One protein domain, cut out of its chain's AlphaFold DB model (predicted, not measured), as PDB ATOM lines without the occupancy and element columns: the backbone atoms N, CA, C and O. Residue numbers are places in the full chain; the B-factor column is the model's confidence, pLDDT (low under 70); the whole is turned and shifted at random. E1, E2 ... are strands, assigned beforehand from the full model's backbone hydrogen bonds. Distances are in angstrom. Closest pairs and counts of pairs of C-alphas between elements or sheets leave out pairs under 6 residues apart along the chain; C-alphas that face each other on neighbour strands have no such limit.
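What this domain is: This is residues 24 to 126 of the 407 residues of an uncharacterized protein of Thermoproteus sp. CIS_19 (UniProt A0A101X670). A strongly twisted sheet of six strands, curled like part of a barrel, faces the long two-strand pair E3 and E6, making a lopsided sandwich, two sheets face to face, whose strands run nearly along one another. The leading stretch, residues 24 to 40, has no named element; its residues 29 to 30 pair with the end of E3, and it leads on to the edge strand E1. The printed part has 103 residues with eight named strands, E1 to E8 in chain order, and no named helix: the class is all strand. The large sheet runs E1, E2, E8, E7, E4, E5 and is mixed; E3 and E6 are antiparallel. The whole is compact, with a radius of gyration of the C-alphas of 13.8 A, and spans 47 by 23 by 19 A, only just a rod.

Where its parts are: Begin in the large sheet with E8, residues 115 to 125, which runs 33.2 A from C-alpha 115 at (-26.316, -4.962, -4.016) to C-alpha 125 at (-44.766, 18.741, -18.089). Beside it in the sheet are E7, residues 104 to 112, 27.1 A long, and E2, residues 46 to 51. Next come E1, residues 41 to 43, beginning at C-alpha 41 at (-30.256, 17.976, -14.598), E4, residues 71 to 76, and E5, residues 85 to 87. In the other sheet find E3, residues 57 to 67, 26.3 A long, and E6, residues 90 to 98, 25.4 A.

How they stand to each other: Start at the hairpin of E7 and E8, where N 108 and O 119 are 2.9 A apart, within hydrogen-bond range. E2 is parallel to E8, with N 49 and O 122 at 2.8 A. The hairpin of E1 and E2 shows N 43 and O 46 at 2.9 A. E4 is staggered: residues 73 to 76 pair with E7, N 75 and O 109 at 2.9 A, and residues 71 to 73 with E5, its hairpin partner, N 72 and O 86 at 2.9 A. In the second sheet, N 65 and O 92 of E3 and E6 are 2.8 A apart. The parts of the two sheets that face each other are 9.7 A centre to centre, their best planes 17 degrees apart. E6 and E8 are only just apart, closest 8.3 A.

The domain as a whole: The C-alphas of Arg 24 and Phe 54 are the two farthest apart, 49.0 A. The printed part has no cut. Its links between strands are tight, except the short one from E4 to E5. Mean pLDDT of the printed part is 90.7; look for values under 70 at residues 24 to 26.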
ATOM      1  N   ARG A  24     -13.772 -10.489  -2.517       39.78
ATOM      2  CA  ARG A  24     -14.195  -9.098  -2.647       39.78
ATOM      3  C   ARG A  24     -15.394  -9.177  -3.565       39.78
ATOM      4  O   ARG A  24     -15.244  -9.649  -4.691       39.78
ATOM      5  N   SER A  25     -16.567  -8.819  -3.053       50.47
ATOM      6  CA  SER A  25     -17.768  -8.708  -3.857       50.47
ATOM      7  C   SER A  25     -17.429  -7.695  -4.939       50.47
ATOM      8  O   SER A  25     -17.433  -6.488  -4.691       50.47
ATOM      9  N   VAL A  26     -16.995  -8.178  -6.102       62.00
ATOM     10  CA  VAL A  26     -16.797  -7.325  -7.261       62.00
ATOM     11  C   VAL A  26     -18.166  -6.716  -7.492       62.00
ATOM     12  O   VAL A  26     -19.151  -7.452  -7.582       62.00
ATOM     13  N   GLN A  27     -18.239  -5.386  -7.459       74.62
ATOM     14  CA  GLN A  27     -19.501  -4.693  -7.656       74.62
ATOM     15  C   GLN A  27     -20.131  -5.230  -8.950       74.62
ATOM     16  O   GLN A  27     -19.477  -5.194 -10.000       74.62
ATOM     17  N   PRO A  28     -21.351  -5.789  -8.876       82.94
ATOM     18  CA  PRO A  28     -21.938  -6.541  -9.981       82.94
ATOM     19  C   PRO A  28     -22.233  -5.643 -11.185       82.94
ATOM     20  O   PRO A  28     -22.289  -6.125 -12.315       82.94
ATOM     21  N   ALA A  29     -22.335  -4.336 -10.950       85.50
ATOM     22  CA  ALA A  29     -22.255  -3.300 -11.956       85.50
ATOM     23  C   ALA A  29     -21.529  -2.072 -11.390       85.50
ATOM     24  O   ALA A  29     -21.543  -1.828 -10.181       85.50
ATOM     25  N   SER A  30     -20.916  -1.290 -12.269       86.44
ATOM     26  CA  SER A  30     -20.540   0.096 -12.006       86.44
ATOM     27  C   SER A  30     -21.504   1.030 -12.737       86.44
ATOM     28  O   SER A  30     -22.006   0.714 -13.817       86.44
ATOM     29  N   LEU A  31     -21.777   2.178 -12.119       88.31
ATOM     30  CA  LEU A  31     -22.677   3.205 -12.639       88.31
ATOM     31  C   LEU A  31     -21.861   4.452 -12.972       88.31
ATOM     32  O   LEU A  31     -21.578   5.250 -12.073       88.31
ATOM     33  N   PRO A  32     -21.412   4.602 -14.231       88.12
ATOM     34  CA  PRO A  32     -20.767   5.825 -14.678       88.12
ATOM     35  C   PRO A  32     -21.651   7.045 -14.414       88.12
ATOM     36  O   PRO A  32     -22.879   6.952 -14.370       88.12
ATOM     37  N   GLN A  33     -21.021   8.211 -14.265       87.81
ATOM     38  CA  GLN A  33     -21.765   9.458 -14.167       87.81
ATOM     39  C   GLN A  33     -22.556   9.678 -15.469       87.81
ATOM     40  O   GLN A  33     -21.945   9.705 -16.540       87.81
ATOM     41  N   PRO A  34     -23.890   9.848 -15.401       90.44
ATOM     42  CA  PRO A  34     -24.697  10.165 -16.571       90.44
ATOM     43  C   PRO A  34     -24.235  11.460 -17.241       90.44
ATOM     44  O   PRO A  34     -23.872  12.425 -16.561       90.44
ATOM     45  N   SER A  35     -24.321  11.502 -18.569       88.50
ATOM     46  CA  SER A  35     -24.116  12.710 -19.373       88.50
ATOM     47  C   SER A  35     -25.450  13.108 -20.016       88.50
ATOM     48  O   SER A  35     -25.696  12.794 -21.179       88.50
ATOM     49  N   PRO A  36     -26.378  13.701 -19.241       90.06
ATOM     50  CA  PRO A  36     -27.685  14.065 -19.764       90.06
ATOM     51  C   PRO A  36     -27.584  15.215 -20.785       90.06
ATOM     52  O   PRO A  36     -26.615  15.980 -20.763       90.06
ATOM     53  N   PRO A  37     -28.600  15.388 -21.652       90.44
ATOM     54  CA  PRO A  37     -28.669  16.539 -22.547       90.44
ATOM     55  C   PRO A  37     -28.719  17.864 -21.758       90.44
ATOM     56  O   PRO A  37     -29.122  17.871 -20.594       90.44
ATOM     57  N   PRO A  38     -28.364  19.010 -22.376       90.44
ATOM     58  CA  PRO A  38     -28.153  20.283 -21.671       90.44
ATOM     59  C   PRO A  38     -29.387  20.822 -20.929       90.44
ATOM     60  O   PRO A  38     -29.253  21.608 -19.995       90.44
ATOM     61  N   TYR A  39     -30.585  20.391 -21.324       91.94
ATOM     62  CA  TYR A  39     -31.857  20.763 -20.705       91.94
ATOM     63  C   TYR A  39     -32.286  19.818 -19.566       91.94
ATOM     64  O   TYR A  39     -33.365  19.980 -19.006       91.94
ATOM     65  N   VAL A  40     -31.468  18.830 -19.201       94.12
ATOM     66  CA  VAL A  40     -31.733  17.882 -18.109       94.12
ATOM     67  C   VAL A  40     -30.692  18.049 -17.010       94.12
ATOM     68  O   VAL A  40     -29.496  18.160 -17.268       94.12
ATOM     69  N   ALA A  41     -31.141  18.008 -15.757       94.50
ATOM     70  CA  ALA A  41     -30.256  17.976 -14.598       94.50
ATOM     71  C   ALA A  41     -30.158  16.561 -14.011       94.50
ATOM     72  O   ALA A  41     -31.160  15.860 -13.873       94.50
ATOM     73  N   PHE A  42     -28.949  16.171 -13.596       94.62
ATOM     74  CA  PHE A  42     -28.703  14.983 -12.779       94.62
ATOM     75  C   PHE A  42     -27.997  15.384 -11.480       94.62
ATOM     76  O   PHE A  42     -26.916  15.974 -11.514       94.62
ATOM     77  N   ARG A  43     -28.618  15.109 -10.325       92.69
ATOM     78  CA  ARG A  43     -28.077  15.447  -8.996       92.69
ATOM     79  C   ARG A  43     -28.407  14.353  -7.992       92.69
ATOM     80  O   ARG A  43     -29.574  14.020  -7.826       92.69
ATOM     81  N   ASN A  44     -27.394  13.838  -7.294       90.00
ATOM     82  CA  ASN A  44     -27.546  12.851  -6.215       90.00
ATOM     83  C   ASN A  44     -28.442  11.653  -6.599       90.00
ATOM     84  O   ASN A  44     -29.377  11.327  -5.876       90.00
ATOM     85  N   GLY A  45     -28.221  11.050  -7.774       91.00
ATOM     86  CA  GLY A  45     -29.036   9.922  -8.253       91.00
ATOM     87  C   GLY A  45     -30.412  10.307  -8.811       91.00
ATOM     88  O   GLY A  45     -31.145   9.439  -9.270       91.00
ATOM     89  N   THR A  46     -30.771  11.595  -8.810       96.19
ATOM     90  CA  THR A  46     -32.052  12.089  -9.330       96.19
ATOM     91  C   THR A  46     -31.889  12.745 -10.697       96.19
ATOM     92  O   THR A  46     -31.114  13.692 -10.839       96.19
ATOM     93  N   PHE A  47     -32.666  12.292 -11.678       96.56
ATOM     94  CA  PHE A  47     -32.875  12.950 -12.963       96.56
ATOM     95  C   PHE A  47     -34.066  13.911 -12.899       96.56
ATOM     96  O   PHE A  47     -35.142  13.544 -12.430       96.56
ATOM     97  N   TYR A  48     -33.878  15.122 -13.417       97.00
ATOM     98  CA  TYR A  48     -34.917  16.132 -13.608       97.00
ATOM     99  C   TYR A  48     -35.227  16.227 -15.099       97.00
ATOM    100  O   TYR A  48     -34.465  16.814 -15.869       97.00
ATOM    101  N   LEU A  49     -36.316  15.579 -15.504       96.94
ATOM    102  CA  LEU A  49     -36.719  15.392 -16.894       96.94
ATOM    103  C   LEU A  49     -37.954  16.223 -17.233       96.94
ATOM    104  O   LEU A  49     -38.694  16.673 -16.356       96.94
ATOM    105  N   TYR A  50     -38.196  16.383 -18.523       96.94
ATOM    106  CA  TYR A  50     -39.411  16.960 -19.076       96.94
ATOM    107  C   TYR A  50     -40.320  15.902 -19.707       96.94
ATOM    108  O   TYR A  50     -39.859  14.885 -20.234       96.94
ATOM    109  N   SER A  51     -41.616  16.177 -19.679       96.19
ATOM    110  CA  SER A  51     -42.607  15.573 -20.567       96.19
ATOM    111  C   SER A  51     -43.256  16.668 -21.411       96.19
ATOM    112  O   SER A  51     -43.085  17.859 -21.149       96.19
ATOM    113  N   SER A  52     -43.974  16.260 -22.450       94.31
ATOM    114  CA  SER A  52     -44.638  17.165 -23.384       94.31
ATOM    115  C   SER A  52     -46.037  16.645 -23.701       94.31
ATOM    116  O   SER A  52     -46.206  15.426 -23.795       94.31
ATOM    117  N   PRO A  53     -47.035  17.516 -23.915       91.38
ATOM    118  CA  PRO A  53     -48.346  17.092 -24.402       91.38
ATOM    119  C   PRO A  53     -48.307  16.628 -25.869       91.38
ATOM    120  O   PRO A  53     -49.214  15.936 -26.324       91.38
ATOM    121  N   PHE A  54     -47.256  16.976 -26.619       89.88
ATOM    122  CA  PHE A  54     -47.175  16.771 -28.069       89.88
ATOM    123  C   PHE A  54     -46.680  15.388 -28.495       89.88
ATOM    124  O   PHE A  54     -46.783  15.029 -29.667       89.88
ATOM    125  N   GLY A  55     -46.108  14.615 -27.572       90.75
ATOM    126  CA  GLY A  55     -45.565  13.298 -27.877       90.75
ATOM    127  C   GLY A  55     -44.620  12.774 -26.803       90.75
ATOM    128  O   GLY A  55     -44.297  13.454 -25.831       90.75
ATOM    129  N   THR A  56     -44.179  11.531 -26.986       93.88
ATOM    130  CA  THR A  56     -43.234  10.874 -26.078       93.88
ATOM    131  C   THR A  56     -41.886  11.586 -26.118       93.88
ATOM    132  O   THR A  56     -41.308  11.777 -27.190       93.88
ATOM    133  N   TRP A  57     -41.345  11.918 -24.947       95.12
ATOM    134  CA  TRP A  57     -40.003  12.476 -24.835       95.12
ATOM    135  C   TRP A  57     -38.983  11.356 -24.674       95.12
ATOM    136  O   TRP A  57     -38.973  10.642 -23.669       95.12
ATOM    137  N   ARG A  58     -38.105  11.202 -25.665       94.56
ATOM    138  CA  ARG A  58     -37.021  10.220 -25.625       94.56
ATOM    139  C   ARG A  58     -35.744  10.850 -25.075       94.56
ATOM    140  O   ARG A  58     -35.289  11.870 -25.584       94.56
ATOM    141  N   TYR A  59     -35.151  10.197 -24.083       94.88
ATOM    142  CA  TYR A  59     -33.832  10.503 -23.537       94.88
ATOM    143  C   TYR A  59     -32.892   9.339 -23.869       94.88
ATOM    144  O   TYR A  59     -32.838   8.369 -23.108       94.88
ATOM    145  N   PRO A  60     -32.228   9.376 -25.036       92.88
ATOM    146  CA  PRO A  60     -31.384   8.275 -25.477       92.88
ATOM    147  C   PRO A  60     -30.143   8.146 -24.589       92.88
ATOM    148  O   PRO A  60     -29.523   9.155 -24.252       92.88
ATOM    149  N   GLY A  61     -29.807   6.916 -24.198       91.88
ATOM    150  CA  GLY A  61     -28.628   6.586 -23.397       91.88
ATOM    151  C   GLY A  61     -28.529   7.306 -22.049       91.88
ATOM    152  O   GLY A  61     -27.434   7.498 -21.527       91.88
ATOM    153  N   LEU A  62     -29.663   7.720 -21.473       93.69
ATOM    154  CA  LEU A  62     -29.688   8.538 -20.260       93.69
ATOM    155  C   LEU A  62     -29.043   7.831 -19.058       93.69
ATOM    156  O   LEU A  62     -28.453   8.492 -18.201       93.69
ATOM    157  N   ILE A  63     -29.164   6.503 -18.986       92.94
ATOM    158  CA  ILE A  63     -28.642   5.698 -17.880       92.94
ATOM    159  C   ILE A  63     -27.510   4.798 -18.396       92.94
ATOM    160  O   ILE A  63     -27.789   3.740 -18.970       92.94
ATOM    161  N   PRO A  64     -26.238   5.177 -18.189       92.94
ATOM    162  CA  PRO A  64     -25.110   4.300 -18.471       92.94
ATOM    163  C   PRO A  64     -24.936   3.266 -17.350       92.94
ATOM    164  O   PRO A  64     -24.908   3.604 -16.167       92.94
ATOM    165  N   VAL A  65     -24.776   1.995 -17.718       91.75
ATOM    166  CA  VAL A  65     -24.560   0.879 -16.786       91.75
ATOM    167  C   VAL A  65     -23.448  -0.013 -17.321       91.75
ATOM    168  O   VAL A  65     -23.536  -0.514 -18.436       91.75
ATOM    169  N   SER A  66     -22.415  -0.267 -16.523       92.19
ATOM    170  CA  SER A  66     -21.368  -1.235 -16.859       92.19
ATOM    171  C   SER A  66     -21.537  -2.471 -15.990       92.19
ATOM    172  O   SER A  66     -21.192  -2.474 -14.811       92.19
ATOM    173  N   VAL A  67     -22.091  -3.531 -16.568       90.50
ATOM    174  CA  VAL A  67     -22.351  -4.792 -15.875       90.50
ATOM    175  C   VAL A  67     -21.071  -5.623 -15.834       90.50
ATOM    176  O   VAL A  67     -20.447  -5.865 -16.862       90.50
ATOM    177  N   ASN A  68     -20.701  -6.088 -14.643       86.50
ATOM    178  CA  ASN A  68     -19.574  -7.000 -14.412       86.50
ATOM    179  C   ASN A  68     -20.050  -8.427 -14.086       86.50
ATOM    180  O   ASN A  68     -19.284  -9.383 -14.198       86.50
ATOM    181  N   GLY A  69     -21.304  -8.569 -13.642       79.56
ATOM    182  CA  GLY A  69     -21.940  -9.836 -13.292       79.56
ATOM    183  C   GLY A  69     -22.683 -10.510 -14.455       79.56
ATOM    184  O   GLY A  69     -22.744  -9.992 -15.567       79.56
ATOM    185  N   PRO A  70     -23.284 -11.686 -14.210       78.94
ATOM    186  CA  PRO A  70     -24.034 -12.415 -15.232       78.94
ATOM    187  C   PRO A  70     -25.397 -11.783 -15.552       78.94
ATOM    188  O   PRO A  70     -25.930 -11.997 -16.641       78.94
ATOM    189  N   LEU A  71     -25.988 -11.042 -14.613       86.38
ATOM    190  CA  LEU A  71     -27.338 -10.494 -14.731       86.38
ATOM    191  C   LEU A  71     -27.506  -9.313 -13.770       86.38
ATOM    192  O   LEU A  71     -27.025  -9.397 -12.647       86.38
ATOM    193  N   ILE A  72     -28.229  -8.270 -14.169       91.06
ATOM    194  CA  ILE A  72     -28.762  -7.230 -13.274       91.06
ATOM    195  C   ILE A  72     -30.269  -7.152 -13.497       91.06
ATOM    196  O   ILE A  72     -30.705  -7.078 -14.645       91.06
ATOM    197  N   TYR A  73     -31.057  -7.169 -12.424       92.88
ATOM    198  CA  TYR A  73     -32.499  -6.933 -12.500       92.88
ATOM    199  C   TYR A  73     -32.789  -5.443 -12.395       92.88
ATOM    200  O   TYR A  73     -32.123  -4.742 -11.639       92.88
ATOM    201  N   ILE A  74     -33.791  -4.975 -13.130       93.69
ATOM    202  CA  ILE A  74     -34.272  -3.600 -13.050       93.69
ATOM    203  C   ILE A  74     -35.721  -3.663 -12.586       93.69
ATOM    204  O   ILE A  74     -36.595  -4.155 -13.299       93.69
ATOM    205  N   ASN A  75     -35.955  -3.180 -11.371       92.88
ATOM    206  CA  ASN A  75     -37.286  -2.987 -10.822       92.88
ATOM    207  C   ASN A  75     -37.651  -1.507 -10.957       92.88
ATOM    208  O   ASN A  75     -36.880  -0.650 -10.539       92.88
ATOM    209  N   SER A  76     -38.794  -1.179 -11.549       92.50
ATOM    210  CA  SER A  76     -39.190   0.217 -11.728       92.50
ATOM    211  C   SER A  76     -40.696   0.381 -11.619       92.50
ATOM    212  O   SER A  76     -41.453  -0.424 -12.157       92.50
ATOM    213  N   ASP A  77     -41.115   1.449 -10.944       93.25
ATOM    214  CA  ASP A  77     -42.495   1.943 -10.942       93.25
ATOM    215  C   ASP A  77     -42.724   3.009 -12.037       93.25
ATOM    216  O   ASP A  77     -43.818   3.561 -12.159       93.25
ATOM    217  N   CYS A  78     -41.705   3.297 -12.857       93.19
ATOM    218  CA  CYS A  78     -41.777   4.279 -13.928       93.19
ATOM    219  C   CYS A  78     -42.445   3.711 -15.191       93.19
ATOM    220  O   CYS A  78     -42.064   2.636 -15.664       93.19
ATOM    221  N   PRO A  79     -43.317   4.479 -15.869       92.12
ATOM    222  CA  PRO A  79     -43.893   4.095 -17.157       92.12
ATOM    223  C   PRO A  79     -42.932   4.344 -18.341       92.12
ATOM    224  O   PRO A  79     -43.377   4.684 -19.434       92.12
ATOM    225  N   PHE A  80     -41.612   4.234 -18.142       93.25
ATOM    226  CA  PHE A  80     -40.606   4.765 -19.081       93.25
ATOM    227  C   PHE A  80     -40.013   3.760 -20.071       93.25
ATOM    228  O   PHE A  80     -39.045   4.073 -20.765       93.25
ATOM    229  N   GLY A  81     -40.570   2.549 -20.135       87.50
ATOM    230  CA  GLY A  81     -40.116   1.519 -21.074       87.50
ATOM    231  C   GLY A  81     -38.718   0.964 -20.780       87.50
ATOM    232  O   GLY A  81     -38.061   0.476 -21.696       87.50
ATOM    233  N   LEU A  82     -38.255   1.036 -19.526       92.62
ATOM    234  CA  LEU A  82     -36.986   0.437 -19.111       92.62
ATOM    235  C   LEU A  82     -37.034  -1.099 -19.247       92.62
ATOM    236  O   LEU A  82     -38.064  -1.708 -18.941       92.62
ATOM    237  N   PRO A  83     -35.938  -1.755 -19.674       92.25
ATOM    238  CA  PRO A  83     -35.882  -3.213 -19.729       92.25
ATOM    239  C   PRO A  83     -35.915  -3.813 -18.320       92.25
ATOM    240  O   PRO A  83     -35.405  -3.218 -17.381       92.25
ATOM    241  N   THR A  84     -36.458  -5.023 -18.167       92.31
ATOM    242  CA  THR A  84     -36.582  -5.702 -16.858       92.31
ATOM    243  C   THR A  84     -35.259  -6.292 -16.345       92.31
ATOM    244  O   THR A  84     -35.116  -6.575 -15.157       92.31
ATOM    245  N   TYR A  85     -34.283  -6.524 -17.226       92.31
ATOM    246  CA  TYR A  85     -32.967  -7.050 -16.857       92.31
ATOM    247  C   TYR A  85     -31.890  -6.708 -17.898       92.31
ATOM    248  O   TYR A  85     -32.191  -6.516 -19.076       92.31
ATOM    249  N   LEU A  86     -30.621  -6.737 -17.478       91.81
ATOM    250  CA  LEU A  86     -29.424  -6.655 -18.329       91.81
ATOM    251  C   LEU A  86     -28.637  -7.964 -18.220       91.81
ATOM    252  O   LEU A  86     -28.396  -8.429 -17.107       91.81
ATOM    253  N   ARG A  87     -28.263  -8.583 -19.349       88.88
ATOM    254  CA  ARG A  87     -27.692  -9.945 -19.388       88.88
ATOM    255  C   ARG A  87     -26.235  -9.970 -19.819       88.88
ATOM    256  O   ARG A  87     -25.929  -9.762 -20.985       88.88
ATOM    257  N   GLY A  88     -25.383 -10.419 -18.911       84.94
ATOM    258  CA  GLY A  88     -23.968 -10.644 -19.151       84.94
ATOM    259  C   GLY A  88     -23.123  -9.376 -19.003       84.94
ATOM    260  O   GLY A  88     -23.659  -8.261 -19.055       84.94
ATOM    261  N   PRO A  89     -21.801  -9.544 -18.822       87.81
ATOM    262  CA  PRO A  89     -20.892  -8.420 -18.679       87.81
ATOM    263  C   PRO A  89     -20.860  -7.542 -19.932       87.81
ATOM    264  O   PRO A  89     -20.849  -8.056 -21.051       87.81
ATOM    265  N   GLY A  90     -20.815  -6.225 -19.749       89.94
ATOM    266  CA  GLY A  90     -20.795  -5.261 -20.848       89.94
ATOM    267  C   GLY A  90     -21.299  -3.875 -20.452       89.94
ATOM    268  O   GLY A  90     -21.862  -3.687 -19.374       89.94
ATOM    269  N   GLY A  91     -21.084  -2.904 -21.338       91.56
ATOM    270  CA  GLY A  91     -21.651  -1.561 -21.226       91.56
ATOM    271  C   GLY A  91     -23.040  -1.492 -21.856       91.56
ATOM    272  O   GLY A  91     -23.237  -1.970 -22.972       91.56
ATOM    273  N   TYR A  92     -23.983  -0.888 -21.143       92.81
ATOM    274  CA  TYR A  92     -25.357  -0.656 -21.566       92.81
ATOM    275  C   TYR A  92     -25.680   0.827 -21.436       92.81
ATOM    276  O   TYR A  92     -25.343   1.454 -20.433       92.81
ATOM    277  N   GLU A  93     -26.388   1.361 -22.421       93.06
ATOM    278  CA  GLU A  93     -26.943   2.709 -22.393       93.06
ATOM    279  C   GLU A  93     -28.462   2.579 -22.481       93.06
ATOM    280  O   GLU A  93     -28.999   2.172 -23.511       93.06
ATOM    281  N   LEU A  94     -29.155   2.829 -21.368       93.06
ATOM    282  CA  LEU A  94     -30.605   2.658 -21.312       93.06
ATOM    283  C   LEU A  94     -31.298   3.959 -21.701       93.06
ATOM    284  O   LEU A  94     -31.093   5.006 -21.080       93.06
ATOM    285  N   ASP A  95     -32.154   3.857 -22.709       94.50
ATOM    286  CA  ASP A  95     -33.060   4.919 -23.117       94.50
ATOM    287  C   ASP A  95     -34.209   5.064 -22.110       94.50
ATOM    288  O   ASP A  95     -34.760   4.077 -21.621       94.50
ATOM    289  N   VAL A  96     -34.618   6.306 -21.854       95.38
ATOM    290  CA  VAL A  96     -35.803   6.628 -21.047       95.38
ATOM    291  C   VAL A  96     -36.861   7.268 -21.944       95.38
ATOM    292  O   VAL A  96     -36.598   8.281 -22.594       95.38
ATOM    293  N   PHE A  97     -38.062   6.685 -21.982       96.62
ATOM    294  CA  PHE A  97     -39.185   7.159 -22.798       96.62
ATOM    295  C   PHE A  97     -40.281   7.729 -21.903       96.62
ATOM    296  O   PHE A  97     -41.135   7.001 -21.410       96.62
ATOM    297  N   VAL A  98     -40.272   9.038 -21.685       96.94
ATOM    298  CA  VAL A  98     -41.290   9.688 -20.857       96.94
ATOM    299  C   VAL A  98     -42.578   9.848 -21.677       96.94
ATOM    300  O   VAL A  98     -42.535  10.498 -22.727       96.94
ATOM    301  N   PRO A  99     -43.716   9.273 -21.241       95.94
ATOM    302  CA  PRO A  99     -44.957   9.356 -21.998       95.94
ATOM    303  C   PRO A  99     -45.514  10.791 -22.030       95.94
ATOM    304  O   PRO A  99     -45.197  11.595 -21.144       95.94
ATOM    305  N   PRO A 100     -46.349  11.119 -23.035       94.19
ATOM    306  CA  PRO A 100     -46.944  12.444 -23.147       94.19
ATOM    307  C   PRO A 100     -47.748  12.814 -21.895       94.19
ATOM    308  O   PRO A 100     -48.461  11.971 -21.351       94.19
ATOM    309  N   GLY A 101     -47.625  14.060 -21.436       93.25
ATOM    310  CA  GLY A 101     -48.368  14.580 -20.277       93.25
ATOM    311  C   GLY A 101     -48.017  13.960 -18.914       93.25
ATOM    312  O   GLY A 101     -48.723  14.170 -17.932       93.25
ATOM    313  N   TYR A 102     -46.951  13.157 -18.809       95.75
ATOM    314  CA  TYR A 102     -46.564  12.580 -17.520       95.75
ATOM    315  C   TYR A 102     -45.956  13.635 -16.592       95.75
ATOM    316  O   TYR A 102     -44.940  14.246 -16.922       95.75
ATOM    317  N   GLN A 103     -46.502  13.785 -15.389       96.38
ATOM    318  CA  GLN A 103     -45.953  14.659 -14.358       96.38
ATOM    319  C   GLN A 103     -45.909  13.928 -13.020       96.38
ATOM    320  O   GLN A 103     -46.914  13.393 -12.558       96.38
ATOM    321  N   GLY A 104     -44.743  13.918 -12.370       96.31
ATOM    322  CA  GLY A 104     -44.593  13.234 -11.089       96.31
ATOM    323  C   GLY A 104     -43.174  12.784 -10.786       96.31
ATOM    324  O   GLY A 104     -42.204  13.237 -11.392       96.31
ATOM    325  N   THR A 105     -43.057  11.897  -9.801       97.25
ATOM    326  CA  THR A 105     -41.795  11.264  -9.408       97.25
ATOM    327  C   THR A 105     -41.949   9.752  -9.472       97.25
ATOM    328  O   THR A 105     -42.959   9.235  -9.007       97.25
ATOM    329  N   CYS A 106     -40.958   9.058 -10.018       95.94
ATOM    330  CA  CYS A 106     -40.865   7.597 -10.010       95.94
ATOM    331  C   CYS A 106     -39.402   7.172  -9.815       95.94
ATOM    332  O   CYS A 106     -38.508   8.022  -9.729       95.94
ATOM    333  N   ARG A 107     -39.146   5.874  -9.692       96.00
ATOM    334  CA  ARG A 107     -37.853   5.287  -9.355       96.00
ATOM    335  C   ARG A 107     -37.557   4.057 -10.214       96.00
ATOM    336  O   ARG A 107     -38.439   3.301 -10.625       96.00
ATOM    337  N   ALA A 108     -36.277   3.841 -10.474       95.06
ATOM    338  CA  ALA A 108     -35.771   2.592 -11.019       95.06
ATOM    339  C   ALA A 108     -34.618   2.103 -10.149       95.06
ATOM    340  O   ALA A 108     -33.677   2.847  -9.878       95.06
ATOM    341  N   GLU A 109     -34.694   0.851  -9.727       94.25
ATOM    342  CA  GLU A 109     -33.706   0.198  -8.889       94.25
ATOM    343  C   GLU A 109     -33.030  -0.930  -9.670       94.25
ATOM    344  O   GLU A 109     -33.688  -1.798 -10.248       94.25
ATOM    345  N   LEU A 110     -31.701  -0.909  -9.687       92.38
ATOM    346  CA  LEU A 110     -30.866  -1.971 -10.223       92.38
ATOM    347  C   LEU A 110     -30.487  -2.906  -9.077       92.38
ATOM    348  O   LEU A 110     -29.958  -2.454  -8.065       92.38
ATOM    349  N   LEU A 111     -30.736  -4.202  -9.246       91.06
ATOM    350  CA  LEU A 111     -30.660  -5.206  -8.187       91.06
ATOM    351  C   LEU A 111     -29.774  -6.393  -8.590       91.06
ATOM    352  O   LEU A 111     -29.933  -6.968  -9.672       91.06
ATOM    353  N   TYR A 112     -28.883  -6.809  -7.681       87.44
ATOM    354  CA  TYR A 112     -28.154  -8.080  -7.762       87.44
ATOM    355  C   TYR A 112     -27.739  -8.598  -6.379       87.44
ATOM    356  O   TYR A 112     -26.834  -8.061  -5.738       87.44
ATOM    357  N   GLY A 113     -28.360  -9.689  -5.924       82.56
ATOM    358  CA  GLY A 113     -28.112 -10.220  -4.582       82.56
ATOM    359  C   GLY A 113     -28.463  -9.181  -3.512       82.56
ATOM    360  O   GLY A 113     -29.598  -8.725  -3.461       82.56
ATOM    361  N   SER A 114     -27.491  -8.803  -2.678       82.12
ATOM    362  CA  SER A 114     -27.628  -7.728  -1.680       82.12
ATOM    363  C   SER A 114     -27.189  -6.345  -2.180       82.12
ATOM    364  O   SER A 114     -27.276  -5.377  -1.429       82.12
ATOM    365  N   TRP A 115     -26.681  -6.240  -3.412       86.00
ATOM    366  CA  TRP A 115     -26.316  -4.962  -4.016       86.00
ATOM    367  C   TRP A 115     -27.544  -4.322  -4.662       86.00
ATOM    368  O   TRP A 115     -28.254  -4.980  -5.430       86.00
ATOM    369  N   SER A 116     -27.746  -3.036  -4.387       88.50
ATOM    370  CA  SER A 116     -28.733  -2.216  -5.073       88.50
ATOM    371  C   SER A 116     -28.194  -0.830  -5.408       88.50
ATOM    372  O   SER A 116     -27.275  -0.316  -4.760       88.50
ATOM    373  N   ALA A 117     -28.770  -0.232  -6.443       90.50
ATOM    374  CA  ALA A 117     -28.574   1.166  -6.780       90.50
ATOM    375  C   ALA A 117     -29.873   1.757  -7.328       90.50
ATOM    376  O   ALA A 117     -30.551   1.119  -8.129       90.50
ATOM    377  N   GLU A 118     -30.205   2.976  -6.913       92.62
ATOM    378  CA  GLU A 118     -31.467   3.635  -7.253       92.62
ATOM    379  C   GLU A 118     -31.222   4.875  -8.121       92.62
ATOM    380  O   GLU A 118     -30.331   5.683  -7.849       92.62
ATOM    381  N   TYR A 119     -32.071   5.039  -9.132       94.44
ATOM    382  CA  TYR A 119     -32.278   6.286  -9.847       94.44
ATOM    383  C   TYR A 119     -33.682   6.812  -9.569       94.44
ATOM    384  O   TYR A 119     -34.671   6.096  -9.733       94.44
ATOM    385  N   VAL A 120     -33.775   8.084  -9.196       96.56
ATOM    386  CA  VAL A 120     -35.051   8.789  -9.038       96.56
ATOM    387  C   VAL A 120     -35.283   9.649 -10.271       96.56
ATOM    388  O   VAL A 120     -34.382  10.345 -10.727       96.56
ATOM    389  N   PHE A 121     -36.500   9.662 -10.795       97.25
ATOM    390  CA  PHE A 121     -36.887  10.514 -11.911       97.25
ATOM    391  C   PHE A 121     -37.975  11.462 -11.451       97.25
ATOM    392  O   PHE A 121     -39.067  11.033 -11.089       97.25
ATOM    393  N   LYS A 122     -37.685  12.758 -11.487       97.81
ATOM    394  CA  LYS A 122     -38.672  13.821 -11.342       97.81
ATOM    395  C   LYS A 122     -38.983  14.351 -12.728       97.81
ATOM    396  O   LYS A 122     -38.064  14.705 -13.464       97.81
ATOM    397  N   VAL A 123     -40.259  14.404 -13.084       97.56
ATOM    398  CA  VAL A 123     -40.712  14.826 -14.411       97.56
ATOM    399  C   VAL A 123     -41.685  15.987 -14.294       97.56
ATOM    400  O   VAL A 123     -42.637  15.928 -13.511       97.56
ATOM    401  N   ARG A 124     -41.445  17.026 -15.094       96.94
ATOM    402  CA  ARG A 124     -42.313  18.194 -15.231       96.94
ATOM    403  C   ARG A 124     -42.852  18.279 -16.654       96.94
ATOM    404  O   ARG A 124     -42.072  18.234 -17.600       96.94
ATOM    405  N   GLU A 125     -44.159  18.453 -16.793       95.06
ATOM    406  CA  GLU A 125     -44.766  18.741 -18.089       95.06
ATOM    407  C   GLU A 125     -44.495  20.189 -18.506       95.06
ATOM    408  O   GLU A 125     -44.568  21.118 -17.690       95.06
ATOM    409  N   VAL A 126     -44.145  20.371 -19.781       93.94
ATOM    410  CA  VAL A 126     -43.920  21.676 -20.405       93.94
ATOM    411  C   VAL A 126     -44.559  21.735 -21.786       93.94
ATOM    412  O   VAL A 126     -44.609  20.742 -22.511       93.94
TER     413      VAL A 126